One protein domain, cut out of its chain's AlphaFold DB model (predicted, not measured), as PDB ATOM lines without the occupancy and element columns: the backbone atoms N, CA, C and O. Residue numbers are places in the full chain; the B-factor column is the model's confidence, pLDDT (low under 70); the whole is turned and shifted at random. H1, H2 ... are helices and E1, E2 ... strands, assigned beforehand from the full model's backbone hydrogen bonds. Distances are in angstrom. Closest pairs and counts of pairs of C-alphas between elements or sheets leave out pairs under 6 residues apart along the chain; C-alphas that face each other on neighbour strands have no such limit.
ATOM      1  N   VAL A  43      10.855 -10.287 -40.476       97.94
ATOM      2  CA  VAL A  43      11.853  -9.659 -39.602       97.94
ATOM      3  C   VAL A  43      12.692 -10.737 -38.920       97.94
ATOM      4  O   VAL A  43      12.280 -11.887 -38.820       97.94
ATOM      5  N   GLY A  44      13.922 -10.426 -38.521       97.44
ATOM      6  CA  GLY A  44      14.902 -11.431 -38.088       97.44
ATOM      7  C   GLY A  44      15.424 -12.333 -39.222       97.44
ATOM      8  O   GLY A  44      16.169 -13.271 -38.958       97.44
ATOM      9  N   VAL A  45      15.081 -12.058 -40.486       96.06
ATOM     10  CA  VAL A  45      15.574 -12.792 -41.669       96.06
ATOM     11  C   VAL A  45      16.750 -12.032 -42.292       96.06
ATOM     12  O   VAL A  45      16.656 -11.446 -43.371       96.06
ATOM     13  N   ALA A  46      17.873 -11.992 -41.576       95.88
ATOM     14  CA  ALA A  46      19.101 -11.376 -42.076       95.88
ATOM     15  C   ALA A  46      19.775 -12.243 -43.169       95.88
ATOM     16  O   ALA A  46      19.524 -13.449 -43.250       95.88
ATOM     17  N   PRO A  47      20.665 -11.673 -44.008       95.88
ATOM     18  CA  PRO A  47      21.529 -12.473 -44.874       95.88
ATOM     19  C   PRO A  47      22.373 -13.467 -44.062       95.88
ATOM     20  O   PRO A  47      22.757 -13.178 -42.929       95.88
ATOM     21  N   VAL A  48      22.704 -14.618 -44.654       96.00
ATOM     22  CA  VAL A  48      23.546 -15.644 -44.008       96.00
ATOM     23  C   VAL A  48      24.886 -15.039 -43.559       96.00
ATOM     24  O   VAL A  48      25.521 -14.305 -44.318       96.00
ATOM     25  N   GLY A  49      25.308 -15.337 -42.326       95.50
ATOM     26  CA  GLY A  49      26.499 -14.753 -41.694       95.50
ATOM     27  C   GLY A  49      26.311 -13.310 -41.202       95.50
ATOM     28  O   GLY A  49      27.267 -12.532 -41.175       95.50
ATOM     29  N   ARG A  50      25.073 -12.906 -40.883       97.50
ATOM     30  CA  ARG A  50      24.739 -11.605 -40.279       97.50
ATOM     31  C   ARG A  50      23.779 -11.803 -39.107       97.50
ATOM     32  O   ARG A  50      22.958 -12.721 -39.137       97.50
ATOM     33  N   ASN A  51      23.862 -10.917 -38.111       97.12
ATOM     34  CA  ASN A  51      22.959 -10.914 -36.959       97.12
ATOM     35  C   ASN A  51      21.502 -10.779 -37.428       97.12
ATOM     36  O   ASN A  51      21.137  -9.820 -38.104       97.12
ATOM     37  N   ALA A  52      20.685 -11.753 -37.046       98.12
ATOM     38  CA  ALA A  52      19.231 -11.727 -37.102       98.12
ATOM     39  C   ALA A  52      18.638 -11.137 -35.820       98.12
ATOM     40  O   ALA A  52      17.664 -10.392 -35.889       98.12
ATOM     41  N   VAL A  53      19.222 -11.484 -34.669       98.56
ATOM     42  CA  VAL A  53      18.790 -11.045 -33.338       98.56
ATOM     43  C   VAL A  53      19.991 -10.807 -32.425       98.56
ATOM     44  O   VAL A  53      21.050 -11.402 -32.617       98.56
ATOM     45  N   GLU A  54      19.813  -9.972 -31.409       98.75
ATOM     46  CA  GLU A  54      20.704  -9.862 -30.243       98.75
ATOM     47  C   GLU A  54      19.829  -9.823 -28.989       98.75
ATOM     48  O   GLU A  54      18.664  -9.422 -29.073       98.75
ATOM     49  N   PHE A  55      20.344 -10.283 -27.851       98.62
ATOM     50  CA  PHE A  55      19.559 -10.382 -26.622       98.62
ATOM     51  C   PHE A  55      20.395 -10.351 -25.341       98.62
ATOM     52  O   PHE A  55      21.593 -10.646 -25.336       98.62
ATOM     53  N   VAL A  56      19.713 -10.032 -24.242       98.62
ATOM     54  CA  VAL A  56      20.197 -10.158 -22.862       98.62
ATOM     55  C   VAL A  56      19.227 -11.059 -22.104       98.62
ATOM     56  O   VAL A  56      18.018 -11.004 -22.334       98.62
ATOM     57  N   GLY A  57      19.741 -11.899 -21.209       98.56
ATOM     58  CA  GLY A  57      18.899 -12.768 -20.396       98.56
ATOM     59  C   GLY A  57      19.636 -13.490 -19.280       98.56
ATOM     60  O   GLY A  57      20.842 -13.320 -19.089       98.56
ATOM     61  N   ILE A  58      18.889 -14.319 -18.561       98.62
ATOM     62  CA  ILE A  58      19.367 -15.188 -17.491       98.62
ATOM     63  C   ILE A  58      19.234 -16.644 -17.943       98.62
ATOM     64  O   ILE A  58      18.284 -17.005 -18.641       98.62
ATOM     65  N   VAL A  59      20.198 -17.475 -17.553       98.31
ATOM     66  CA  VAL A  59      20.105 -18.938 -17.584       98.31
ATOM     67  C   VAL A  59      20.121 -19.448 -16.149       98.31
ATOM     68  O   VAL A  59      21.163 -19.420 -15.495       98.31
ATOM     69  N   ASP A  60      18.983 -19.949 -15.691       97.94
ATOM     70  CA  ASP A  60      18.870 -20.677 -14.434       97.94
ATOM     71  C   ASP A  60      19.212 -22.147 -14.645       97.94
ATOM     72  O   ASP A  60      18.706 -22.795 -15.564       97.94
ATOM     73  N   GLN A  61      20.029 -22.696 -13.754       96.62
ATOM     74  CA  GLN A  61      20.288 -24.122 -13.631       96.62
ATOM     75  C   GLN A  61      19.635 -24.662 -12.356       96.62
ATOM     76  O   GLN A  61      19.920 -24.182 -11.257       96.62
ATOM     77  N   ASP A  62      18.864 -25.743 -12.495       96.19
ATOM     78  CA  ASP A  62      18.445 -26.594 -11.380       96.19
ATOM     79  C   ASP A  62      18.789 -28.065 -11.660       96.19
ATOM     80  O   ASP A  62      18.097 -28.798 -12.380       96.19
ATOM     81  N   GLY A  63      19.934 -28.492 -11.125       94.12
ATOM     82  CA  GLY A  63      20.491 -29.824 -11.316       94.12
ATOM     83  C   GLY A  63      20.927 -30.062 -12.761       94.12
ATOM     84  O   GLY A  63      22.009 -29.635 -13.171       94.12
ATOM     85  N   LEU A  64      20.102 -30.798 -13.510       95.31
ATOM     86  CA  LEU A  64      20.307 -31.115 -14.932       95.31
ATOM     87  C   LEU A  64      19.382 -30.305 -15.853       95.31
ATOM     88  O   LEU A  64      19.496 -30.414 -17.074       95.31
ATOM     89  N   ASN A  65      18.457 -29.534 -15.279       97.50
ATOM     90  CA  ASN A  65      17.493 -28.719 -16.002       97.50
ATOM     91  C   ASN A  65      18.030 -27.295 -16.137       97.50
ATOM     92  O   ASN A  65      18.683 -26.786 -15.223       97.50
ATOM     93  N   PHE A  66      17.704 -26.653 -17.251       97.94
ATOM     94  CA  PHE A  66      17.963 -25.242 -17.479       97.94
ATOM     95  C   PHE A  66      16.680 -24.541 -17.912       97.94
ATOM     96  O   PHE A  66      15.996 -25.036 -18.812       97.94
ATOM     97  N   SER A  67      16.414 -23.374 -17.337       98.38
ATOM     98  CA  SER A  67      15.482 -22.385 -17.881       98.38
ATOM     99  C   SER A  67      16.285 -21.191 -18.375       98.38
ATOM    100  O   SER A  67      17.316 -20.858 -17.798       98.38
ATOM    101  N   TYR A  68      15.843 -20.543 -19.445       97.56
ATOM    102  CA  TYR A  68      16.478 -19.319 -19.923       97.56
ATOM    103  C   TYR A  68      15.445 -18.340 -20.451       97.56
ATOM    104  O   TYR A  68      14.529 -18.717 -21.180       97.56
ATOM    105  N   TYR A  69      15.595 -17.082 -20.062       98.88
ATOM    106  CA  TYR A  69      14.595 -16.047 -20.280       98.88
ATOM    107  C   TYR A  69      15.245 -14.668 -20.343       98.88
ATOM    108  O   TYR A  69      16.333 -14.449 -19.808       98.88
ATOM    109  N   GLY A  70      14.604 -13.741 -21.043       98.75
ATOM    110  CA  GLY A  70      15.165 -12.420 -21.291       98.75
ATOM    111  C   GLY A  70      14.474 -11.702 -22.439       98.75
ATOM    112  O   GLY A  70      13.361 -12.053 -22.835       98.75
ATOM    113  N   TYR A  71      15.140 -10.691 -22.987       98.81
ATOM    114  CA  TYR A  71      14.571  -9.804 -23.999       98.81
ATOM    115  C   TYR A  71      15.515  -9.559 -25.173       98.81
ATOM    116  O   TYR A  71      16.743  -9.584 -25.041       98.81
ATOM    117  N   LEU A  72      14.923  -9.330 -26.346       98.62
ATOM    118  CA  LEU A  72      15.665  -9.045 -27.568       98.62
ATOM    119  C   LEU A  72      16.102  -7.577 -27.571       98.62
ATOM    120  O   LEU A  72      15.286  -6.662 -27.478       98.62
ATOM    121  N   THR A  73      17.405  -7.351 -27.705       98.06
ATOM    122  CA  THR A  73      17.998  -6.020 -27.852       98.06
ATOM    123  C   THR A  73      18.084  -5.582 -29.307       98.06
ATOM    124  O   THR A  73      18.123  -4.380 -29.553       98.06
ATOM    125  N   TYR A  74      18.060  -6.515 -30.262       98.31
ATOM    126  CA  TYR A  74      18.045  -6.246 -31.701       98.31
ATOM    127  C   TYR A  74      17.213  -7.301 -32.437       98.31
ATOM    128  O   TYR A  74      17.254  -8.482 -32.088       98.31
ATOM    129  N   ILE A  75      16.509  -6.882 -33.493       98.62
ATOM    130  CA  ILE A  75      15.895  -7.758 -34.498       98.62
ATOM    131  C   ILE A  75      16.143  -7.126 -35.869       98.62
ATOM    132  O   ILE A  75      15.783  -5.972 -36.101       98.62
ATOM    133  N   ALA A  76      16.722  -7.877 -36.804       98.44
ATOM    134  CA  ALA A  76      16.966  -7.398 -38.161       98.44
ATOM    135  C   ALA A  76      15.647  -6.994 -38.846       98.44
ATOM    136  O   ALA A  76      14.755  -7.821 -39.018       98.44
ATOM    137  N   GLY A  77      15.524  -5.726 -39.243       97.12
ATOM    138  CA  GLY A  77      14.303  -5.173 -39.845       97.12
ATOM    139  C   GLY A  77      13.362  -4.446 -38.875       97.12
ATOM    140  O   GLY A  77      12.425  -3.807 -39.340       97.12
ATOM    141  N   ILE A  78      13.632  -4.462 -37.563       97.00
ATOM    142  CA  ILE A  78      12.925  -3.647 -36.561       97.00
ATOM    143  C   ILE A  78      13.848  -2.517 -36.072       97.00
ATOM    144  O   ILE A  78      15.059  -2.699 -35.955       97.00
ATOM    145  N   THR A  79      13.289  -1.336 -35.794       94.88
ATOM    146  CA  THR A  79      14.021  -0.195 -35.212       94.88
ATOM    147  C   THR A  79      13.938  -0.192 -33.684       94.88
ATOM    148  O   THR A  79      12.948  -0.643 -33.119       94.88
ATOM    149  N   ASP A  80      14.914   0.401 -32.995       91.56
ATOM    150  CA  ASP A  80      14.950   0.453 -31.521       91.56
ATOM    151  C   ASP A  80      13.671   1.038 -30.885       91.56
ATOM    152  O   ASP A  80      13.207   0.535 -29.866       91.56
ATOM    153  N   THR A  81      13.040   2.028 -31.528       93.38
ATOM    154  CA  THR A  81      11.742   2.622 -31.129       93.38
ATOM    155  C   THR A  81      10.540   1.674 -31.221       93.38
ATOM    156  O   THR A  81       9.455   2.003 -30.748       93.38
ATOM    157  N   LEU A  82      10.711   0.536 -31.890       95.44
ATOM    158  CA  LEU A  82       9.734  -0.540 -32.021       95.44
ATOM    159  C   LEU A  82      10.143  -1.793 -31.228       95.44
ATOM    160  O   LEU A  82       9.311  -2.670 -31.032       95.44
ATOM    161  N   LEU A  83      11.392  -1.878 -30.753       96.25
ATOM    162  CA  LEU A  83      11.837  -2.902 -29.800       96.25
ATOM    163  C   LEU A  83      11.514  -2.510 -28.355       96.25
ATOM    164  O   LEU A  83      11.142  -3.370 -27.558       96.25
ATOM    165  N   PHE A  84      11.640  -1.219 -28.031       96.44
ATOM    166  CA  PHE A  84      11.491  -0.680 -26.681       96.44
ATOM    167  C   PHE A  84      10.470   0.456 -26.631       96.44
ATOM    168  O   PHE A  84      10.363   1.263 -27.555       96.44
ATOM    169  N   THR A  85       9.741   0.545 -25.521       93.00
ATOM    170  CA  THR A  85       8.826   1.660 -25.229       93.00
ATOM    171  C   THR A  85       9.567   2.932 -24.818       93.00
ATOM    172  O   THR A  85       9.131   4.031 -25.158       93.00
ATOM    173  N   ASP A  86      10.720   2.774 -24.167       89.88
ATOM    174  CA  ASP A  86      11.729   3.808 -23.955       89.88
ATOM    175  C   ASP A  86      13.043   3.366 -24.636       89.88
ATOM    176  O   ASP A  86      13.704   2.445 -24.153       89.88
ATOM    177  N   PRO A  87      13.450   3.989 -25.760       81.31
ATOM    178  CA  PRO A  87      14.674   3.615 -26.468       81.31
ATOM    179  C   PRO A  87      15.963   4.043 -25.741       81.31
ATOM    180  O   PRO A  87      17.047   3.616 -26.142       81.31
ATOM    181  N   ILE A  88      15.876   4.881 -24.699       86.75
ATOM    182  CA  ILE A  88      17.009   5.273 -23.849       86.75
ATOM    183  C   ILE A  88      17.171   4.253 -22.712       86.75
ATOM    184  O   ILE A  88      18.282   3.783 -22.463       86.75
ATOM    185  N   SER A  89      16.074   3.875 -22.052       89.38
ATOM    186  CA  SER A  89      16.060   2.881 -20.971       89.38
ATOM    187  C   SER A  89      15.725   1.481 -21.492       89.38
ATOM    188  O   SER A  89      14.602   1.008 -21.341       89.38
ATOM    189  N   ARG A  90      16.703   0.801 -22.102       94.31
ATOM    190  CA  ARG A  90      16.549  -0.546 -22.686       94.31
ATOM    191  C   ARG A  90      16.671  -1.634 -21.616       94.31
ATOM    192  O   ARG A  90      17.780  -2.059 -21.302       94.31
ATOM    193  N   THR A  91      15.537  -2.062 -21.066       96.88
ATOM    194  CA  THR A  91      15.441  -3.068 -19.996       96.88
ATOM    195  C   THR A  91      14.368  -4.110 -20.322       96.88
ATOM    196  O   THR A  91      13.575  -3.937 -21.247       96.88
ATOM    197  N   GLU A  92      14.315  -5.188 -19.543       97.31
ATOM    198  CA  GLU A  92      13.230  -6.179 -19.553       97.31
ATOM    199  C   GLU A  92      11.844  -5.537 -19.371       97.31
ATOM    200  O   GLU A  92      10.902  -5.881 -20.086       97.31
ATOM    201  N   ALA A  93      11.737  -4.526 -18.502       97.06
ATOM    202  CA  ALA A  93      10.485  -3.814 -18.279       97.06
ATOM    203  C   ALA A  93      10.005  -2.977 -19.488       97.06
ATOM    204  O   ALA A  93       8.803  -2.736 -19.624       97.06
ATOM    205  N   THR A  94      10.906  -2.521 -20.367       96.94
ATOM    206  CA  THR A  94      10.569  -1.654 -21.517       96.94
ATOM    207  C   THR A  94      10.567  -2.376 -22.865       96.94
ATOM    208  O   THR A  94      10.070  -1.818 -23.847       96.94
ATOM    209  N   ALA A  95      11.097  -3.597 -22.934       97.88
ATOM    210  CA  ALA A  95      11.132  -4.406 -24.147       97.88
ATOM    211  C   ALA A  95       9.743  -4.939 -24.543       97.88
ATOM    212  O   ALA A  95       8.974  -5.402 -23.703       97.88
ATOM    213  N   ARG A  96       9.452  -4.939 -25.851       98.00
ATOM    214  CA  ARG A  96       8.251  -5.568 -26.443       98.00
ATOM    215  C   ARG A  96       8.457  -7.029 -26.844       98.00
ATOM    216  O   ARG A  96       7.489  -7.742 -27.098       98.00
ATOM    217  N   PHE A  97       9.715  -7.456 -26.955       98.69
ATOM    218  CA  PHE A  97      10.103  -8.774 -27.448       98.69
ATOM    219  C   PHE A  97      10.890  -9.533 -26.394       98.69
ATOM    220  O   PHE A  97      12.033  -9.188 -26.085       98.69
ATOM    221  N   THR A  98      10.288 -10.596 -25.880       98.81
ATOM    222  CA  THR A  98      10.878 -11.470 -24.870       98.81
ATOM    223  C   THR A  98      11.138 -12.860 -25.431       98.81
ATOM    224  O   THR A  98      10.660 -13.235 -26.504       98.81
ATOM    225  N   PHE A  99      11.918 -13.647 -24.705       98.81
ATOM    226  CA  PHE A  99      12.035 -15.076 -24.935       98.81
ATOM    227  C   PHE A  99      11.953 -15.835 -23.617       98.81
ATOM    228  O   PHE A  99      12.345 -15.335 -22.563       98.81
ATOM    229  N   TYR A 100      11.488 -17.072 -23.712       98.88
ATOM    230  CA  TYR A 100      11.585 -18.072 -22.660       98.88
ATOM    231  C   TYR A 100      11.916 -19.416 -23.306       98.88
ATOM    232  O   TYR A 100      11.463 -19.722 -24.411       98.88
ATOM    233  N   GLY A 101      12.674 -20.254 -22.618       98.38
ATOM    234  CA  GLY A 101      12.898 -21.622 -23.038       98.38
ATOM    235  C   GLY A 101      13.410 -22.506 -21.919       98.38
ATOM    236  O   GLY A 101      13.740 -22.054 -20.824       98.38
ATOM    237  N   ALA A 102      13.452 -23.796 -22.223       98.50
ATOM    238  CA  ALA A 102      13.926 -24.822 -21.311       98.50
ATOM    239  C   ALA A 102      14.825 -25.812 -22.054       98.50
ATOM    240  O   ALA A 102      14.603 -26.116 -23.230       98.50
ATOM    241  N   ALA A 103      15.845 -26.323 -21.371       98.44
ATOM    242  CA  ALA A 103      16.745 -27.349 -21.881       98.44
ATOM    243  C   ALA A 103      17.123 -28.359 -20.794       98.44
ATOM    244  O   ALA A 103      17.073 -28.077 -19.602       98.44
ATOM    245  N   ASN A 104      17.543 -29.545 -21.224       98.44
ATOM    246  CA  ASN A 104      18.072 -30.595 -20.361       98.44
ATOM    247  C   ASN A 104      19.546 -30.827 -20.698       98.44
ATOM    248  O   ASN A 104      19.915 -30.847 -21.876       98.44
ATOM    249  N   MET A 105      20.387 -31.025 -19.682       97.62
ATOM    250  CA  MET A 105      21.799 -31.355 -19.863       97.62
ATOM    251  C   MET A 105      21.945 -32.720 -20.547       97.62
ATOM    252  O   MET A 105      21.448 -33.732 -20.059       97.62
ATOM    253  N   THR A 106      22.664 -32.752 -21.666       98.38
ATOM    254  CA  THR A 106      22.927 -33.961 -22.466       98.38
ATOM    255  C   THR A 106      24.365 -34.459 -22.336       98.38
ATOM    256  O   THR A 106      24.656 -35.599 -22.687       98.38
ATOM    257  N   GLY A 107      25.276 -33.638 -21.807       96.56
ATOM    258  CA  GLY A 107      26.656 -34.037 -21.551       96.56
ATOM    259  C   GLY A 107      27.406 -33.038 -20.679       96.56
ATOM    260  O   GLY A 107      27.069 -31.857 -20.635       96.56
ATOM    261  N   ARG A 108      28.437 -33.521 -19.982       96.38
ATOM    262  CA  ARG A 108      29.316 -32.715 -19.130       96.38
ATOM    263  C   ARG A 108      30.723 -33.299 -19.119       96.38
ATOM    264  O   ARG A 108      30.887 -34.490 -18.880       96.38
ATOM    265  N   ALA A 109      31.718 -32.441 -19.298       97.31
ATOM    266  CA  ALA A 109      33.116 -32.713 -18.985       97.31
ATOM    267  C   ALA A 109      33.631 -31.654 -17.997       97.31
ATOM    268  O   ALA A 109      33.174 -30.510 -18.010       97.31
ATOM    269  N   ILE A 110      34.561 -32.048 -17.131       96.44
ATOM    270  CA  ILE A 110      35.196 -31.178 -16.136       96.44
ATOM    271  C   ILE A 110      36.699 -31.432 -16.219       96.44
ATOM    272  O   ILE A 110      37.116 -32.590 -16.195       96.44
ATOM    273  N   VAL A 111      37.492 -30.370 -16.307       97.50
ATOM    274  CA  VAL A 111      38.955 -30.417 -16.213       97.50
ATOM    275  C   VAL A 111      39.371 -29.248 -15.331       97.50
ATOM    276  O   VAL A 111      39.126 -28.100 -15.687       97.50
ATOM    277  N   ASP A 112      39.938 -29.538 -14.162       96.06
ATOM    278  CA  ASP A 112      40.266 -28.551 -13.127       96.06
ATOM    279  C   ASP A 112      39.090 -27.599 -12.815       96.06
ATOM    280  O   ASP A 112      38.049 -28.032 -12.317       96.06
ATOM    281  N   ASN A 113      39.236 -26.303 -13.108       95.19
ATOM    282  CA  ASN A 113      38.217 -25.268 -12.919       95.19
ATOM    283  C   ASN A 113      37.379 -24.976 -14.185       95.19
ATOM    284  O   ASN A 113      36.584 -24.033 -14.180       95.19
ATOM    285  N   LEU A 114      37.544 -25.760 -15.257       97.19
ATOM    286  CA  LEU A 114      36.819 -25.646 -16.524       97.19
ATOM    287  C   LEU A 114      35.714 -26.703 -16.632       97.19
ATOM    288  O   LEU A 114      35.924 -27.897 -16.419       97.19
ATOM    289  N   PHE A 115      34.527 -26.250 -17.025       96.81
ATOM    290  CA  PHE A 115      33.314 -27.040 -17.194       96.81
ATOM    291  C   PHE A 115      32.847 -26.887 -18.644       96.81
ATOM    292  O   PHE A 115      32.591 -25.775 -19.094       96.81
ATOM    293  N   ASN A 116      32.718 -27.993 -19.376       97.94
ATOM    294  CA  ASN A 116      32.159 -28.018 -20.728       97.94
ATOM    295  C   ASN A 116      30.822 -28.767 -20.678       97.94
ATOM    296  O   ASN A 116      30.801 -29.965 -20.383       97.94
ATOM    297  N   LEU A 117      29.717 -28.057 -20.895       97.31
ATOM    298  CA  LEU A 117      28.348 -28.550 -20.737       97.31
ATOM    299  C   LEU A 117      27.624 -28.535 -22.083       97.31
ATOM    300  O   LEU A 117      27.649 -27.530 -22.786       97.31
ATOM    301  N   ASN A 118      26.917 -29.615 -22.396       98.56
ATOM    302  CA  ASN A 118      26.005 -29.690 -23.532       98.56
ATOM    303  C   ASN A 118      24.567 -29.786 -23.019       98.56
ATOM    304  O   ASN A 118      24.305 -30.501 -22.047       98.56
ATOM    305  N   ALA A 119      23.632 -29.125 -23.696       98.50
ATOM    306  CA  ALA A 119      22.206 -29.213 -23.395       98.50
ATOM    307  C   ALA A 119      21.361 -29.165 -24.673       98.50
ATOM    308  O   ALA A 119      21.802 -28.629 -25.689       98.50
ATOM    309  N   SER A 120      20.142 -29.699 -24.620       98.62
ATOM    310  CA  SER A 120      19.174 -29.634 -25.725       98.62
ATOM    311  C   SER A 120      17.798 -29.220 -25.214       98.62
ATOM    312  O   SER A 120      17.409 -29.607 -24.111       98.62
ATOM    313  N   GLY A 121      17.063 -28.435 -26.001       98.50
ATOM    314  CA  GLY A 121      15.852 -27.760 -25.537       98.50
ATOM    315  C   GLY A 121      15.036 -27.069 -26.628       98.50
ATOM    316  O   GLY A 121      15.203 -27.357 -27.817       98.50
ATOM    317  N   VAL A 122      14.160 -26.160 -26.199       98.62
ATOM    318  CA  VAL A 122      13.325 -25.307 -27.055       98.62
ATOM    319  C   VAL A 122      13.328 -23.879 -26.512       98.62
ATOM    320  O   VAL A 122      13.099 -23.686 -25.317       98.62
ATOM    321  N   ILE A 123      13.513 -22.905 -27.403       98.62
ATOM    322  CA  ILE A 123      13.282 -21.477 -27.149       98.62
ATOM    323  C   ILE A 123      12.000 -21.027 -27.854       98.62
ATOM    324  O   ILE A 123      11.739 -21.433 -28.988       98.62
ATOM    325  N   THR A 124      11.225 -20.170 -27.199       98.88
ATOM    326  CA  THR A 124      10.051 -19.494 -27.757       98.88
ATOM    327  C   THR A 124      10.204 -17.994 -27.562       98.88
ATOM    328  O   THR A 124      10.572 -17.535 -26.481       98.88
ATOM    329  N   TYR A 125       9.919 -17.239 -28.617       98.81
ATOM    330  CA  TYR A 125       9.899 -15.783 -28.632       98.81
ATOM    331  C   TYR A 125       8.466 -15.295 -28.497       98.81
ATOM    332  O   TYR A 125       7.552 -15.849 -29.120       98.81
ATOM    333  N   TYR A 126       8.291 -14.232 -27.727       98.81
ATOM    334  CA  TYR A 126       7.005 -13.630 -27.435       98.81
ATOM    335  C   TYR A 126       7.007 -12.152 -27.823       98.81
ATOM    336  O   TYR A 126       8.043 -11.484 -27.794       98.81
ATOM    337  N   PHE A 127       5.831 -11.658 -28.196       98.50
ATOM    338  CA  PHE A 127       5.562 -10.247 -28.433       98.50
ATOM    339  C   PHE A 127       4.458  -9.770 -27.489       98.50
ATOM    340  O   PHE A 127       3.342 -10.299 -27.520       98.50
ATOM    341  N   ASP A 128       4.771  -8.765 -26.676       96.12
ATOM    342  CA  ASP A 128       3.865  -8.141 -25.716       96.12
ATOM    343  C   ASP A 128       3.889  -6.615 -25.896       96.12
ATOM    344  O   ASP A 128       4.834  -5.928 -25.510       96.12
ATOM    345  N   GLU A 129       2.815  -6.074 -26.473       91.62
ATOM    346  CA  GLU A 129       2.642  -4.632 -26.694       91.62
ATOM    347  C   GLU A 129       2.437  -3.846 -25.379       91.62
ATOM    348  O   GLU A 129       2.493  -2.614 -25.392       91.62
ATOM    349  N   THR A 130       2.199  -4.546 -24.258       89.12
ATOM    350  CA  THR A 130       1.974  -3.964 -22.921       89.12
ATOM    351  C   THR A 130       3.209  -3.950 -22.019       89.12
ATOM    352  O   THR A 130       3.193  -3.234 -21.015       89.12
ATOM    353  N   GLN A 131       4.281  -4.654 -22.414       88.75
ATOM    354  CA  GLN A 131       5.602  -4.718 -21.767       88.75
ATOM    355  C   GLN A 131       5.582  -4.960 -20.238       88.75
ATOM    356  O   GLN A 131       4.564  -5.323 -19.647       88.75
ATOM    357  N   GLY A 132       6.724  -4.804 -19.565       93.12
ATOM    358  CA  GLY A 132       6.843  -5.055 -18.126       93.12
ATOM    359  C   GLY A 132       7.131  -6.517 -17.797       93.12
ATOM    360  O   GLY A 132       6.474  -7.071 -16.914       93.12
ATOM    361  N   ALA A 133       8.058  -7.145 -18.529       97.69
ATOM    362  CA  ALA A 133       8.735  -8.337 -18.030       97.69
ATOM    363  C   ALA A 133       9.677  -7.952 -16.875       97.69
ATOM    364  O   ALA A 133      10.014  -6.779 -16.711       97.69
ATOM    365  N   ASP A 134      10.067  -8.933 -16.070       98.00
ATOM    366  CA  ASP A 134      10.811  -8.752 -14.824       98.00
ATOM    367  C   ASP A 134      11.686  -9.987 -14.572       98.00
ATOM    368  O   ASP A 134      11.188 -11.112 -14.607       98.00
ATOM    369  N   PHE A 135      12.984  -9.799 -14.317       98.00
ATOM    370  CA  PHE A 135      13.896 -10.906 -14.008       98.00
ATOM    371  C   PHE A 135      13.584 -11.593 -12.668       98.00
ATOM    372  O   PHE A 135      13.899 -12.777 -12.537       98.00
ATOM    373  N   ASP A 136      12.914 -10.907 -11.733       97.31
ATOM    374  CA  ASP A 136      12.440 -11.494 -10.470       97.31
ATOM    375  C   ASP A 136      11.160 -12.354 -10.655       97.31
ATOM    376  O   ASP A 136      10.817 -13.152  -9.778       97.31
ATOM    377  N   ASP A 137      10.479 -12.266 -11.811       97.81
ATOM    378  CA  ASP A 137       9.393 -13.168 -12.235       97.81
ATOM    379  C   ASP A 137       9.674 -13.762 -13.632       97.81
ATOM    380  O   ASP A 137       9.197 -13.243 -14.649       97.81
ATOM    381  N   PRO A 138      10.364 -14.915 -13.720       97.44
ATOM    382  CA  PRO A 138      10.664 -15.579 -14.991       97.44
ATOM    383  C   PRO A 138       9.435 -15.910 -15.855       97.44
ATOM    384  O   PRO A 138       9.567 -16.086 -17.069       97.44
ATOM    385  N   SER A 139       8.232 -15.992 -15.269       97.50
ATOM    386  CA  SER A 139       7.002 -16.269 -16.021       97.50
ATOM    387  C   SER A 139       6.504 -15.054 -16.814       97.50
ATOM    388  O   SER A 139       5.871 -15.223 -17.863       97.50
ATOM    389  N   SER A 140       6.877 -13.840 -16.392       98.25
ATOM    390  CA  SER A 140       6.542 -12.575 -17.058       98.25
ATOM    391  C   SER A 140       7.035 -12.509 -18.514       98.25
ATOM    392  O   SER A 140       6.362 -11.925 -19.369       98.25
ATOM    393  N   PHE A 141       8.142 -13.192 -18.832       98.62
ATOM    394  CA  PHE A 141       8.721 -13.273 -20.180       98.62
ATOM    395  C   PHE A 141       7.894 -14.103 -21.177       98.62
ATOM    396  O   PHE A 141       8.164 -14.038 -22.376       98.62
ATOM    397  N   THR A 142       6.885 -14.855 -20.718       98.44
ATOM    398  CA  THR A 142       5.972 -15.639 -21.580       98.44
ATOM    399  C   THR A 142       4.652 -14.934 -21.907       98.44
ATOM    400  O   THR A 142       3.767 -15.532 -22.525       98.44
ATOM    401  N   ARG A 143       4.479 -13.680 -21.474       97.50
ATOM    402  CA  ARG A 143       3.255 -12.902 -21.725       97.50
ATOM    403  C   ARG A 143       3.163 -12.460 -23.191       97.50
ATOM    404  O   ARG A 143       4.137 -12.491 -23.936       97.50
ATOM    405  N   GLY A 144       1.961 -12.063 -23.605       96.88
ATOM    406  CA  GLY A 144       1.677 -11.697 -24.992       96.88
ATOM    407  C   GLY A 144       1.483 -12.910 -25.912       96.88
ATOM    408  O   GLY A 144       0.901 -13.922 -25.517       96.88
ATOM    409  N   ILE A 145       1.911 -12.785 -27.168       97.75
ATOM    410  CA  ILE A 145       1.710 -13.780 -28.232       97.75
ATOM    411  C   ILE A 145       3.028 -14.506 -28.505       97.75
ATOM    412  O   ILE A 145       4.044 -13.856 -28.723       97.75
ATOM    413  N   ALA A 146       3.017 -15.842 -28.571       98.56
ATOM    414  CA  ALA A 146       4.165 -16.620 -29.042       98.56
ATOM    415  C   ALA A 146       4.326 -16.476 -30.571       98.56
ATOM    416  O   ALA A 146       3.506 -16.985 -31.343       98.56
ATOM    417  N   ILE A 147       5.378 -15.778 -31.004       98.56
ATOM    418  CA  ILE A 147       5.605 -15.370 -32.405       98.56
ATOM    419  C   ILE A 147       6.539 -16.301 -33.184       98.56
ATOM    420  O   ILE A 147       6.493 -16.346 -34.412       98.56
ATOM    421  N   ALA A 148       7.380 -17.062 -32.487       98.69
ATOM    422  CA  ALA A 148       8.261 -18.065 -33.075       98.69
ATOM    423  C   ALA A 148       8.751 -19.042 -32.000       98.69
ATOM    424  O   ALA A 148       8.953 -18.646 -30.855       98.69
ATOM    425  N   SER A 149       9.041 -20.284 -32.384       98.69
ATOM    426  CA  SER A 149       9.785 -21.235 -31.543       98.69
ATOM    427  C   SER A 149      10.864 -21.944 -32.352       98.69
ATOM    428  O   SER A 149      10.716 -22.133 -33.560       98.69
ATOM    429  N   ALA A 150      11.935 -22.368 -31.685       98.75
ATOM    430  CA  ALA A 150      13.038 -23.110 -32.282       98.75
ATOM    431  C   ALA A 150      13.534 -24.227 -31.355       98.75
ATOM    432  O   ALA A 150      13.613 -24.048 -30.140       98.75
ATOM    433  N   THR A 151      13.920 -25.368 -31.928       98.75
ATOM    434  CA  THR A 151      14.714 -26.371 -31.207       98.75
ATOM    435  C   THR A 151      16.151 -25.886 -31.087       98.75
ATOM    436  O   THR A 151      16.687 -25.275 -32.011       98.75
ATOM    437  N   THR A 152      16.780 -26.155 -29.945       98.25
ATOM    438  CA  THR A 152      18.099 -25.617 -29.585       98.25
ATOM    439  C   THR A 152      19.034 -26.730 -29.127       98.25
ATOM    440  O   THR A 152      18.644 -27.563 -28.301       98.25
ATOM    441  N   ARG A 153      20.295 -26.688 -29.558       98.50
ATOM    442  CA  ARG A 153      21.401 -27.458 -28.975       98.50
ATOM    443  C   ARG A 153      22.490 -26.496 -28.512       98.50
ATOM    444  O   ARG A 153      23.062 -25.778 -29.323       98.50
ATOM    445  N   PHE A 154      22.799 -26.516 -27.223       98.25
ATOM    446  CA  PHE A 154      23.794 -25.658 -26.586       98.25
ATOM    447  C   PHE A 154      25.112 -26.394 -26.343       98.25
ATOM    448  O   PHE A 154      25.120 -27.579 -25.997       98.25
ATOM    449  N   GLN A 155      26.208 -25.644 -26.424       98.56
ATOM    450  CA  GLN A 155      27.467 -25.934 -25.747       98.56
ATOM    451  C   GLN A 155      27.866 -24.705 -24.916       98.56
ATOM    452  O   GLN A 155      27.903 -23.594 -25.442       98.56
ATOM    453  N   ASN A 156      28.184 -24.902 -23.638       98.00
ATOM    454  CA  ASN A 156      28.686 -23.879 -22.723       98.00
ATOM    455  C   ASN A 156      30.067 -24.281 -22.195       98.00
ATOM    456  O   ASN A 156      30.233 -25.390 -21.689       98.00
ATOM    457  N   VAL A 157      31.032 -23.369 -22.249       98.25
ATOM    458  CA  VAL A 157      32.323 -23.476 -21.570       98.25
ATOM    459  C   VAL A 157      32.345 -22.454 -20.439       98.25
ATOM    460  O   VAL A 157      32.426 -21.249 -20.671       98.25
ATOM    461  N   LEU A 158      32.283 -22.947 -19.204       97.94
ATOM    462  CA  LEU A 158      32.347 -22.142 -17.992       97.94
ATOM    463  C   LEU A 158      33.696 -22.340 -17.299       97.94
ATOM    464  O   LEU A 158      34.104 -23.468 -17.026       97.94
ATOM    465  N   VAL A 159      34.375 -21.239 -16.984       98.12
ATOM    466  CA  VAL A 159      35.624 -21.232 -16.208       98.12
ATOM    467  C   VAL A 159      35.352 -20.595 -14.853       98.12
ATOM    468  O   VAL A 159      34.936 -19.440 -14.789       98.12
ATOM    469  N   VAL A 160      35.586 -21.333 -13.766       97.19
ATOM    470  CA  VAL A 160      35.454 -20.818 -12.394       97.19
ATOM    471  C   VAL A 160      36.650 -19.916 -12.083       97.19
ATOM    472  O   VAL A 160      37.798 -20.356 -12.165       97.19
ATOM    473  N   ILE A 161      36.380 -18.657 -11.734       97.19
ATOM    474  CA  ILE A 161      37.397 -17.609 -11.512       97.19
ATOM    475  C   ILE A 161      37.636 -17.302 -10.028       97.19
ATOM    476  O   ILE A 161      38.705 -16.828  -9.656       97.19
ATOM    477  N   SER A 162      36.653 -17.582  -9.175       96.44
ATOM    478  CA  SER A 162      36.738 -17.486  -7.716       96.44
ATOM    479  C   SER A 162      35.632 -18.358  -7.094       96.44
ATOM    480  O   SER A 162      34.818 -18.915  -7.840       96.44
ATOM    481  N   PRO A 163      35.582 -18.548  -5.758       94.38
ATOM    482  CA  PRO A 163      34.480 -19.267  -5.126       94.38
ATOM    483  C   PRO A 163      33.125 -18.728  -5.591       94.38
ATOM    484  O   PRO A 163      32.882 -17.523  -5.579       94.38
ATOM    485  N   ASP A 164      32.280 -19.646  -6.056       95.06
ATOM    486  CA  ASP A 164      30.915 -19.389  -6.519       95.06
ATOM    487  C   ASP A 164      30.775 -18.443  -7.726       95.06
ATOM    488  O   ASP A 164      29.654 -18.073  -8.067       95.06
ATOM    489  N   ARG A 165      31.869 -18.099  -8.428       97.75
ATOM    490  CA  ARG A 165      31.845 -17.241  -9.628       97.75
ATOM    491  C   ARG A 165      32.558 -17.870 -10.819       97.75
ATOM    492  O   ARG A 165      33.676 -18.374 -10.702       97.75
ATOM    493  N   GLY A 166      31.948 -17.760 -11.994       97.50
ATOM    494  CA  GLY A 166      32.542 -18.188 -13.257       97.50
ATOM    495  C   GLY A 166      32.268 -17.230 -14.410       97.50
ATOM    496  O   GLY A 166      31.382 -16.382 -14.336       97.50
ATOM    497  N   ILE A 167      33.026 -17.390 -15.490       98.38
ATOM    498  CA  ILE A 167      32.756 -16.758 -16.785       98.38
ATOM    499  C   ILE A 167      32.249 -17.851 -17.719       98.38
ATOM    500  O   ILE A 167      32.933 -18.858 -17.910       98.38
ATOM    501  N   ALA A 168      31.062 -17.653 -18.282       98.12
ATOM    502  CA  ALA A 168      30.457 -18.530 -19.273       98.12
ATOM    503  C   ALA A 168      30.714 -17.985 -20.681       98.12
ATOM    504  O   ALA A 168      30.579 -16.785 -20.920       98.12
ATOM    505  N   ASN A 169      31.063 -18.867 -21.614       98.50
ATOM    506  CA  ASN A 169      31.116 -18.582 -23.043       98.50
ATOM    507  C   ASN A 169      30.533 -19.777 -23.780       98.50
ATOM    508  O   ASN A 169      30.955 -20.910 -23.544       98.50
ATOM    509  N   GLY A 170      29.603 -19.554 -24.695       98.00
ATOM    510  CA  GLY A 170      28.954 -20.666 -25.358       98.00
ATOM    511  C   GLY A 170      28.364 -20.343 -26.710       98.00
ATOM    512  O   GLY A 170      28.384 -19.216 -27.206       98.00
ATOM    513  N   VAL A 171      27.864 -21.411 -27.315       98.62
ATOM    514  CA  VAL A 171      27.219 -21.400 -28.618       98.62
ATOM    515  C   VAL A 171      25.918 -22.179 -28.549       98.62
ATOM    516  O   VAL A 171      25.802 -23.146 -27.792       98.62
ATOM    517  N   ALA A 172      24.944 -21.773 -29.354       98.44
ATOM    518  CA  ALA A 172      23.741 -22.558 -29.585       98.44
ATOM    519  C   ALA A 172      23.516 -22.741 -31.085       98.44
ATOM    520  O   ALA A 172      23.727 -21.816 -31.865       98.44
ATOM    521  N   GLU A 173      23.077 -23.927 -31.479       98.62
ATOM    522  CA  GLU A 173      22.596 -24.242 -32.822       98.62
ATOM    523  C   GLU A 173      21.071 -24.323 -32.745       98.62
ATOM    524  O   GLU A 173      20.536 -25.058 -31.908       98.62
ATOM    525  N   LEU A 174      20.374 -23.543 -33.573       98.50
ATOM    526  CA  LEU A 174      18.918 -23.435 -33.558       98.50
ATOM    527  C   LEU A 174      18.326 -23.819 -34.909       98.50
ATOM    528  O   LEU A 174      18.857 -23.447 -35.954       98.50
ATOM    529  N   THR A 175      17.190 -24.512 -34.884       98.56
ATOM    530  CA  THR A 175      16.306 -24.667 -36.046       98.56
ATOM    531  C   THR A 175      14.915 -24.186 -35.665       98.56
ATOM    532  O   THR A 175      14.281 -24.748 -34.772       98.56
ATOM    533  N   GLN A 176      14.440 -23.139 -36.331       98.50
ATOM    534  CA  GLN A 176      13.102 -22.603 -36.121       98.50
ATOM    535  C   GLN A 176      12.044 -23.611 -36.589       98.50
ATOM    536  O   GLN A 176      12.147 -24.165 -37.680       98.50
ATOM    537  N   THR A 177      11.038 -23.863 -35.756       98.31
ATOM    538  CA  THR A 177       9.988 -24.875 -35.975       98.31
ATOM    539  C   THR A 177       8.595 -24.279 -36.155       98.31
ATOM    540  O   THR A 177       7.670 -24.988 -36.550       98.31
ATOM    541  N   SER A 178       8.419 -22.991 -35.853       97.19
ATOM    542  CA  SER A 178       7.151 -22.284 -36.029       97.19
ATOM    543  C   SER A 178       7.339 -20.777 -36.205       97.19
ATOM    544  O   SER A 178       8.352 -20.197 -35.802       97.19
ATOM    545  N   THR A 179       6.329 -20.162 -36.813       97.19
ATOM    546  CA  THR A 179       6.164 -18.722 -37.024       97.19
ATOM    547  C   THR A 179       4.691 -18.375 -36.825       97.19
ATOM    548  O   THR A 179       3.835 -19.007 -37.445       97.19
ATOM    549  N   THR A 180       4.400 -17.349 -36.031       97.44
ATOM    550  CA  THR A 180       3.063 -16.760 -35.880       97.44
ATOM    551  C   THR A 180       3.165 -15.273 -36.222       97.44
ATOM    552  O   THR A 180       3.969 -14.578 -35.596       97.44
ATOM    553  N   PRO A 181       2.391 -14.758 -37.194       97.19
ATOM    554  CA  PRO A 181       2.352 -13.326 -37.460       97.19
ATOM    555  C   PRO A 181       1.844 -12.517 -36.260       97.19
ATOM    556  O   PRO A 181       0.999 -12.990 -35.497       97.19
ATOM    557  N   PHE A 182       2.336 -11.289 -36.116       96.81
ATOM    558  CA  PHE A 182       1.954 -10.354 -35.059       96.81
ATOM    559  C   PHE A 182       1.826  -8.927 -35.602       96.81
ATOM    560  O   PHE A 182       2.506  -8.552 -36.553       96.81
ATOM    561  N   GLU A 183       0.963  -8.119 -34.987       96.81
ATOM    562  CA  GLU A 183       0.771  -6.716 -35.367       96.81
ATOM    563  C   GLU A 183       1.679  -5.801 -34.542       96.81
ATOM    564  O   GLU A 183       1.575  -5.763 -33.319       96.81
ATOM    565  N   LEU A 184       2.527  -5.020 -35.209       95.19
ATOM    566  CA  LEU A 184       3.407  -4.024 -34.596       95.19
ATOM    567  C   LEU A 184       3.310  -2.718 -35.385       95.19
ATOM    568  O   LEU A 184       3.467  -2.703 -36.608       95.19
ATOM    569  N   ALA A 185       3.030  -1.617 -34.680       92.88
ATOM    570  CA  ALA A 185       2.739  -0.306 -35.272       92.88
ATOM    571  C   ALA A 185       1.631  -0.338 -36.356       92.88
ATOM    572  O   ALA A 185       1.654   0.437 -37.312       92.88
ATOM    573  N   GLY A 186       0.653  -1.243 -36.207       93.00
ATOM    574  CA  GLY A 186      -0.455  -1.420 -37.153       93.00
ATOM    575  C   GLY A 186      -0.051  -2.043 -38.493       93.00
ATOM    576  O   GLY A 186      -0.722  -1.803 -39.496       93.00
ATOM    577  N   GLN A 187       1.064  -2.775 -38.531       94.88
ATOM    578  CA  GLN A 187       1.500  -3.597 -39.657       94.88
ATOM    579  C   GLN A 187       1.724  -5.034 -39.181       94.88
ATOM    580  O   GLN A 187       2.214  -5.245 -38.071       94.88
ATOM    581  N   SER A 188       1.430  -6.006 -40.044       96.81
ATOM    582  CA  SER A 188       1.662  -7.424 -39.764       96.81
ATOM    583  C   SER A 188       3.119  -7.797 -40.030       96.81
ATOM    584  O   SER A 188       3.630  -7.524 -41.117       96.81
ATOM    585  N   HIS A 189       3.774  -8.455 -39.074       97.62
ATOM    586  CA  HIS A 189       5.160  -8.931 -39.163       97.62
ATOM    587  C   HIS A 189       5.261 -10.415 -38.813       97.62
ATOM    588  O   HIS A 189       4.401 -10.962 -38.128       97.62
ATOM    589  N   GLN A 190       6.334 -11.069 -39.253       97.88
ATOM    590  CA  GLN A 190       6.670 -12.446 -38.892       97.88
ATOM    591  C   GLN A 190       8.141 -12.536 -38.481       97.88
ATOM    592  O   GLN A 190       9.023 -12.157 -39.251       97.88
ATOM    593  N   LEU A 191       8.416 -13.085 -37.293       98.19
ATOM    594  CA  LEU A 191       9.786 -13.312 -36.833       98.19
ATOM    595  C   LEU A 191      10.355 -14.596 -37.447       98.19
ATOM    596  O   LEU A 191       9.941 -15.703 -37.104       98.19
ATOM    597  N   GLY A 192      11.341 -14.443 -38.323       97.06
ATOM    598  CA  GLY A 192      12.060 -15.531 -38.966       97.06
ATOM    599  C   GLY A 192      11.234 -16.294 -40.005       97.06
ATOM    600  O   GLY A 192      10.250 -15.797 -40.560       97.06
ATOM    601  N   ARG A 193      11.658 -17.530 -40.279       95.81
ATOM    602  CA  ARG A 193      10.988 -18.472 -41.189       95.81
ATOM    603  C   ARG A 193      11.017 -19.866 -40.584       95.81
ATOM    604  O   ARG A 193      11.998 -20.245 -39.948       95.81
ATOM    605  N   ASN A 194       9.992 -20.675 -40.844       94.38
ATOM    606  CA  ASN A 194      10.049 -22.093 -40.495       94.38
ATOM    607  C   ASN A 194      11.265 -22.771 -41.166       94.38
ATOM    608  O   ASN A 194      11.573 -22.493 -42.325       94.38
ATOM    609  N   LEU A 195      11.952 -23.645 -40.429       96.25
ATOM    610  CA  LEU A 195      13.224 -24.286 -40.785       96.25
ATOM    611  C   LEU A 195      14.407 -23.323 -41.029       96.25
ATOM    612  O   LEU A 195      15.438 -23.749 -41.549       96.25
ATOM    613  N   MET A 196      14.307 -22.046 -40.634       97.12
ATOM    614  CA  MET A 196      15.475 -21.163 -40.565       97.12
ATOM    615  C   MET A 196      16.469 -21.697 -39.530       97.12
ATOM    616  O   MET A 196      16.088 -22.075 -38.420       97.12
ATOM    617  N   GLN A 197      17.747 -21.716 -39.896       98.38
ATOM    618  CA  GLN A 197      18.837 -22.126 -39.024       98.38
ATOM    619  C   GLN A 197      19.593 -20.900 -38.527       98.38
ATOM    620  O   GLN A 197      19.920 -19.995 -39.303       98.38
ATOM    621  N   GLN A 198      19.885 -20.887 -37.231       98.38
ATOM    622  CA  GLN A 198      20.661 -19.831 -36.594       98.38
ATOM    623  C   GLN A 198      21.770 -20.421 -35.728       98.38
ATOM    624  O   GLN A 198      21.663 -21.540 -35.217       98.38
ATOM    625  N   ARG A 199      22.828 -19.637 -35.525       98.56
ATOM    626  CA  ARG A 199      23.853 -19.901 -34.517       98.56
ATOM    627  C   ARG A 199      23.920 -18.724 -33.565       98.56
ATOM    628  O   ARG A 199      24.118 -17.595 -34.002       98.56
ATOM    629  N   PHE A 200      23.769 -18.997 -32.277       98.56
ATOM    630  CA  PHE A 200      23.967 -17.998 -31.234       98.56
ATOM    631  C   PHE A 200      25.380 -18.110 -30.676       98.56
ATOM    632  O   PHE A 200      25.910 -19.214 -30.532       98.56
ATOM    633  N   THR A 201      25.959 -16.968 -30.330       98.69
ATOM    634  CA  THR A 201      27.196 -16.823 -29.559       98.69
ATOM    635  C   THR A 201      26.891 -15.961 -28.347       98.69
ATOM    636  O   THR A 201      26.287 -14.899 -28.490       98.69
ATOM    637  N   TYR A 202      27.268 -16.425 -27.156       98.56
ATOM    638  CA  TYR A 202      26.981 -15.730 -25.903       98.56
ATOM    639  C   TYR A 202      28.158 -15.766 -24.934       98.56
ATOM    640  O   TYR A 202      28.930 -16.729 -24.899       98.56
ATOM    641  N   SER A 203      28.235 -14.731 -24.103       98.62
ATOM    642  CA  SER A 203      29.163 -14.623 -22.978       98.62
ATOM    643  C   SER A 203      28.420 -14.087 -21.757       98.62
ATOM    644  O   SER A 203      27.441 -13.351 -21.891       98.62
ATOM    645  N   GLY A 204      28.873 -14.448 -20.558       98.25
ATOM    646  CA  GLY A 204      28.181 -14.061 -19.333       98.25
ATOM    647  C   GLY A 204      28.922 -14.372 -18.041       98.25
ATOM    648  O   GLY A 204      29.988 -14.995 -18.039       98.25
ATOM    649  N   PHE A 205      28.324 -13.950 -16.930       98.06
ATOM    650  CA  PHE A 205      28.828 -14.192 -15.580       98.06
ATOM    651  C   PHE A 205      27.938 -15.204 -14.870       98.06
ATOM    652  O   PHE A 205      26.732 -15.006 -14.761       98.06
ATOM    653  N   GLY A 206      28.548 -16.288 -14.391       97.44
ATOM    654  CA  GLY A 206      27.881 -17.334 -13.627       97.44
ATOM    655  C   GLY A 206      28.055 -17.143 -12.122       97.44
ATOM    656  O   GLY A 206      29.170 -16.896 -11.653       97.44
ATOM    657  N   THR A 207      26.975 -17.333 -11.373       97.75
ATOM    658  CA  THR A 207      26.939 -17.373  -9.908       97.75
ATOM    659  C   THR A 207      26.440 -18.740  -9.461       97.75
ATOM    660  O   THR A 207      25.358 -19.160  -9.858       97.75
ATOM    661  N   ARG A 208      27.200 -19.455  -8.626       96.25
ATOM    662  CA  ARG A 208      26.721 -20.697  -8.001       96.25
ATOM    663  C   ARG A 208      25.863 -20.351  -6.786       96.25
ATOM    664  O   ARG A 208      26.294 -19.585  -5.931       96.25
ATOM    665  N   LEU A 209      24.668 -20.930  -6.722       95.50
ATOM    666  CA  LEU A 209      23.673 -20.682  -5.675       95.50
ATOM    667  C   LEU A 209      23.645 -21.803  -4.627       95.50
ATOM    668  O   LEU A 209      23.432 -21.536  -3.451       95.50
ATOM    669  N   GLU A 210      23.889 -23.050  -5.042       89.38
ATOM    670  CA  GLU A 210      24.022 -24.210  -4.151       89.38
ATOM    671  C   GLU A 210      25.075 -25.182  -4.728       89.38
ATOM    672  O   GLU A 210      25.019 -25.510  -5.919       89.38
ATOM    673  N   PRO A 211      26.080 -25.622  -3.944       77.12
ATOM    674  CA  PRO A 211      27.090 -26.573  -4.410       77.12
ATOM    675  C   PRO A 211      26.663 -28.050  -4.394       77.12
ATOM    676  O   PRO A 211      27.242 -28.828  -5.154       77.12
ATOM    677  N   THR A 212      25.724 -28.469  -3.538       82.62
ATOM    678  CA  THR A 212      25.360 -29.892  -3.360       82.62
ATOM    679  C   THR A 212      24.309 -30.371  -4.362       82.62
ATOM    680  O   THR A 212      24.470 -31.429  -4.969       82.62
ATOM    681  N   ILE A 213      23.278 -29.560  -4.592       80.38
ATOM    682  CA  ILE A 213      22.367 -29.651  -5.734       80.38
ATOM    683  C   ILE A 213      22.864 -28.595  -6.724       80.38
ATOM    684  O   ILE A 213      22.825 -27.427  -6.354       80.38
ATOM    685  N   PRO A 214      23.354 -28.946  -7.932       84.75
ATOM    686  CA  PRO A 214      23.945 -27.974  -8.852       84.75
ATOM    687  C   PRO A 214      22.951 -26.883  -9.268       84.75
ATOM    688  O   PRO A 214      22.228 -27.040 -10.249       84.75
ATOM    689  N   ARG A 215      22.921 -25.780  -8.517       95.25
ATOM    690  CA  ARG A 215      22.113 -24.598  -8.815       95.25
ATOM    691  C   ARG A 215      23.028 -23.430  -9.095       95.25
ATOM    692  O   ARG A 215      23.944 -23.143  -8.319       95.25
ATOM    693  N   ALA A 216      22.776 -22.768 -10.208       96.56
ATOM    694  CA  ALA A 216      23.536 -21.622 -10.658       96.56
ATOM    695  C   ALA A 216      22.641 -20.714 -11.497       96.56
ATOM    696  O   ALA A 216      21.681 -21.174 -12.101       96.56
ATOM    697  N   GLU A 217      23.011 -19.448 -11.551       97.88
ATOM    698  CA  GLU A 217      22.425 -18.427 -12.409       97.88
ATOM    699  C   GLU A 217      23.537 -17.928 -13.335       97.88
ATOM    700  O   GLU A 217      24.681 -17.770 -12.892       97.88
ATOM    701  N   ILE A 218      23.250 -17.698 -14.615       98.00
ATOM    702  CA  ILE A 218      24.196 -17.086 -15.554       98.00
ATOM    703  C   ILE A 218      23.516 -15.922 -16.268       98.00
ATOM    704  O   ILE A 218      22.655 -16.137 -17.118       98.00
ATOM    705  N   VAL A 219      23.950 -14.696 -15.982       98.50
ATOM    706  CA  VAL A 219      23.537 -13.508 -16.744       98.50
ATOM    707  C   VAL A 219      24.350 -13.465 -18.036       98.50
ATOM    708  O   VAL A 219      25.582 -13.420 -17.982       98.50
ATOM    709  N   ILE A 220      23.676 -13.489 -19.187       98.50
ATOM    710  CA  ILE A 220      24.283 -13.561 -20.523       98.50
ATOM    711  C   ILE A 220      23.878 -12.387 -21.419       98.50
ATOM    712  O   ILE A 220      22.758 -11.880 -21.357       98.50
ATOM    713  N   ALA A 221      24.786 -12.021 -22.323       98.62
ATOM    714  CA  ALA A 221      24.489 -11.248 -23.525       98.62
ATOM    715  C   ALA A 221      24.908 -12.058 -24.758       98.62
ATOM    716  O   ALA A 221      25.886 -12.815 -24.710       98.62
ATOM    717  N   ALA A 222      24.158 -11.927 -25.851       98.38
ATOM    718  CA  ALA A 222      24.297 -12.793 -27.013       98.38
ATOM    719  C   ALA A 222      23.910 -12.118 -28.332       98.38
ATOM    720  O   ALA A 222      23.045 -11.243 -28.376       98.38
ATOM    721  N   ASN A 223      24.486 -12.615 -29.426       98.25
ATOM    722  CA  ASN A 223      24.037 -12.354 -30.790       98.25
ATOM    723  C   ASN A 223      23.688 -13.669 -31.497       98.25
ATOM    724  O   ASN A 223      24.237 -14.727 -31.177       98.25
ATOM    725  N   GLY A 224      22.775 -13.599 -32.462       98.12
ATOM    726  CA  GLY A 224      22.314 -14.738 -33.242       98.12
ATOM    727  C   GLY A 224      22.370 -14.478 -34.736       98.12
ATOM    728  O   GLY A 224      21.622 -13.648 -35.249       98.12
ATOM    729  N   GLU A 225      23.220 -15.217 -35.443       98.12
ATOM    730  CA  GLU A 225      23.410 -15.107 -36.891       98.12
ATOM    731  C   GLU A 225      22.579 -16.141 -37.655       98.12
ATOM    732  O   GLU A 225      22.408 -17.271 -37.192       98.12
ATOM    733  N   VAL A 226      22.105 -15.791 -38.856       97.81
ATOM    734  CA  VAL A 226      21.501 -16.772 -39.777       97.81
ATOM    735  C   VAL A 226      22.602 -17.652 -40.367       97.81
ATOM    736  O   VAL A 226      23.525 -17.150 -41.007       97.81
ATOM    737  N   THR A 227      22.489 -18.968 -40.199       96.88
ATOM    738  CA  THR A 227      23.416 -19.960 -40.773       96.88
ATOM    739  C   THR A 227      22.823 -20.720 -41.954       96.88
ATOM    740  O   THR A 227      23.568 -21.224 -42.792       96.88
ATOM    741  N   GLY A 228      21.496 -20.753 -42.069       93.50
ATOM    742  CA  GLY A 228      20.787 -21.390 -43.170       93.50
ATOM    743  C   GLY A 228      19.349 -20.891 -43.278       93.50
ATOM    744  O   GLY A 228      18.724 -20.519 -42.288       93.50
ATOM    745  N   LEU A 229      18.817 -20.888 -44.496       88.06
ATOM    746  CA  LEU A 229      17.413 -20.597 -44.780       88.06
ATOM    747  C   LEU A 229      16.748 -21.860 -45.345       88.06
ATOM    748  O   LEU A 229      17.442 -22.663 -45.977       88.06
TER     749      LEU A 229
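Overview. This is residues 43 to 229 of the 241 residues of an uncharacterized protein of Chloroflexi bacterium (UniProt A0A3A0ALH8). Eight antiparallel strands ring an axis as one closed, elongated barrel, with two short helices, H1 and H2, on its outside. The small hairpin of E7 and E8 lies at one end of the long axis, and the turn between E3 and E4 lies at the other. The printed part has 187 residues, with two named helices and ten named strands in the order E1 E2 H1 E3 E4 H2 E5 E6 E7 E8 E9 E10; round the ring run E1 E2 E3 E4 E5 E6 E9 E10 and back to E1. The class is mostly strand, and the whole is compact, with a radius of gyration of the C-alphas of 16.3 A and spans of 53 by 33 by 23 A.

Arrangement. E1, residues 51 to 62, and E2, residues 65 to 75, are an antiparallel hairpin at 157 degrees, with N 58 and O 69 2.8 A apart, within hydrogen-bond range like the N and O pairs below. H1, residues 80 to 83, is on the barrel and outside it, at a height over the sheet of 7.8 A; its closest C-alpha pair with E2 is Leu 83 and Thr 73, 7.2 A. E3, residues 97 to 111, is antiparallel to E2 at 130 degrees (N 68 and O 101, 2.9 A). E4, residues 114 to 127, forms a hairpin with E3 (N 104 and O 120, 2.9 A). H2, residues 138 to 142, is outside the barrel over E3, at a height of 7.3 A; the closest C-alphas are those of Thr 98 and Phe 141, 5.5 A. H2 has 0 of 1 O i to N i+4 pairs and 1 of 2 O i to N i+3 pairs within range; H1 is too short for an i+4 pair. E5, residues 145 to 162, is antiparallel to E4 (N 121 and O 152, 2.9 A), and forms a hairpin with E6, residues 165 to 179 (N 155 and O 171, 2.9 A). E7, residues 182 to 184, and E8, residues 187 to 191, are a hairpin and make a sheet of 2 strands, antiparallel at 124 degrees, with N 182 and O 189 2.9 A apart. E9, residues 197 to 210, is antiparallel to E6 (N 170 and O 202, 2.9 A) and forms a hairpin with E10, residues 215 to 228 (N 205 and O 219, 3.0 A). E10 and E1 close the barrel (N 57 and O 220, 3.0 A).

Along the chain. E1 begins at C-alpha 51, (22.959, -10.914, -36.959), and measures 30.3 A. E3 measures 37.8 A, and E5, the longest strand by residues, 40.8 A. E10, 34.5 A long, ends at C-alpha 228, (20.787, -21.390, -43.170).

Size, cuts and confidence. The C-alphas of Asp 112 and Gly 186 are the two farthest apart, at 54.5 A. The printed part has no cut, and the link from H1 to E3, 13 residues, is long. No printed residue has a pLDDT under 70.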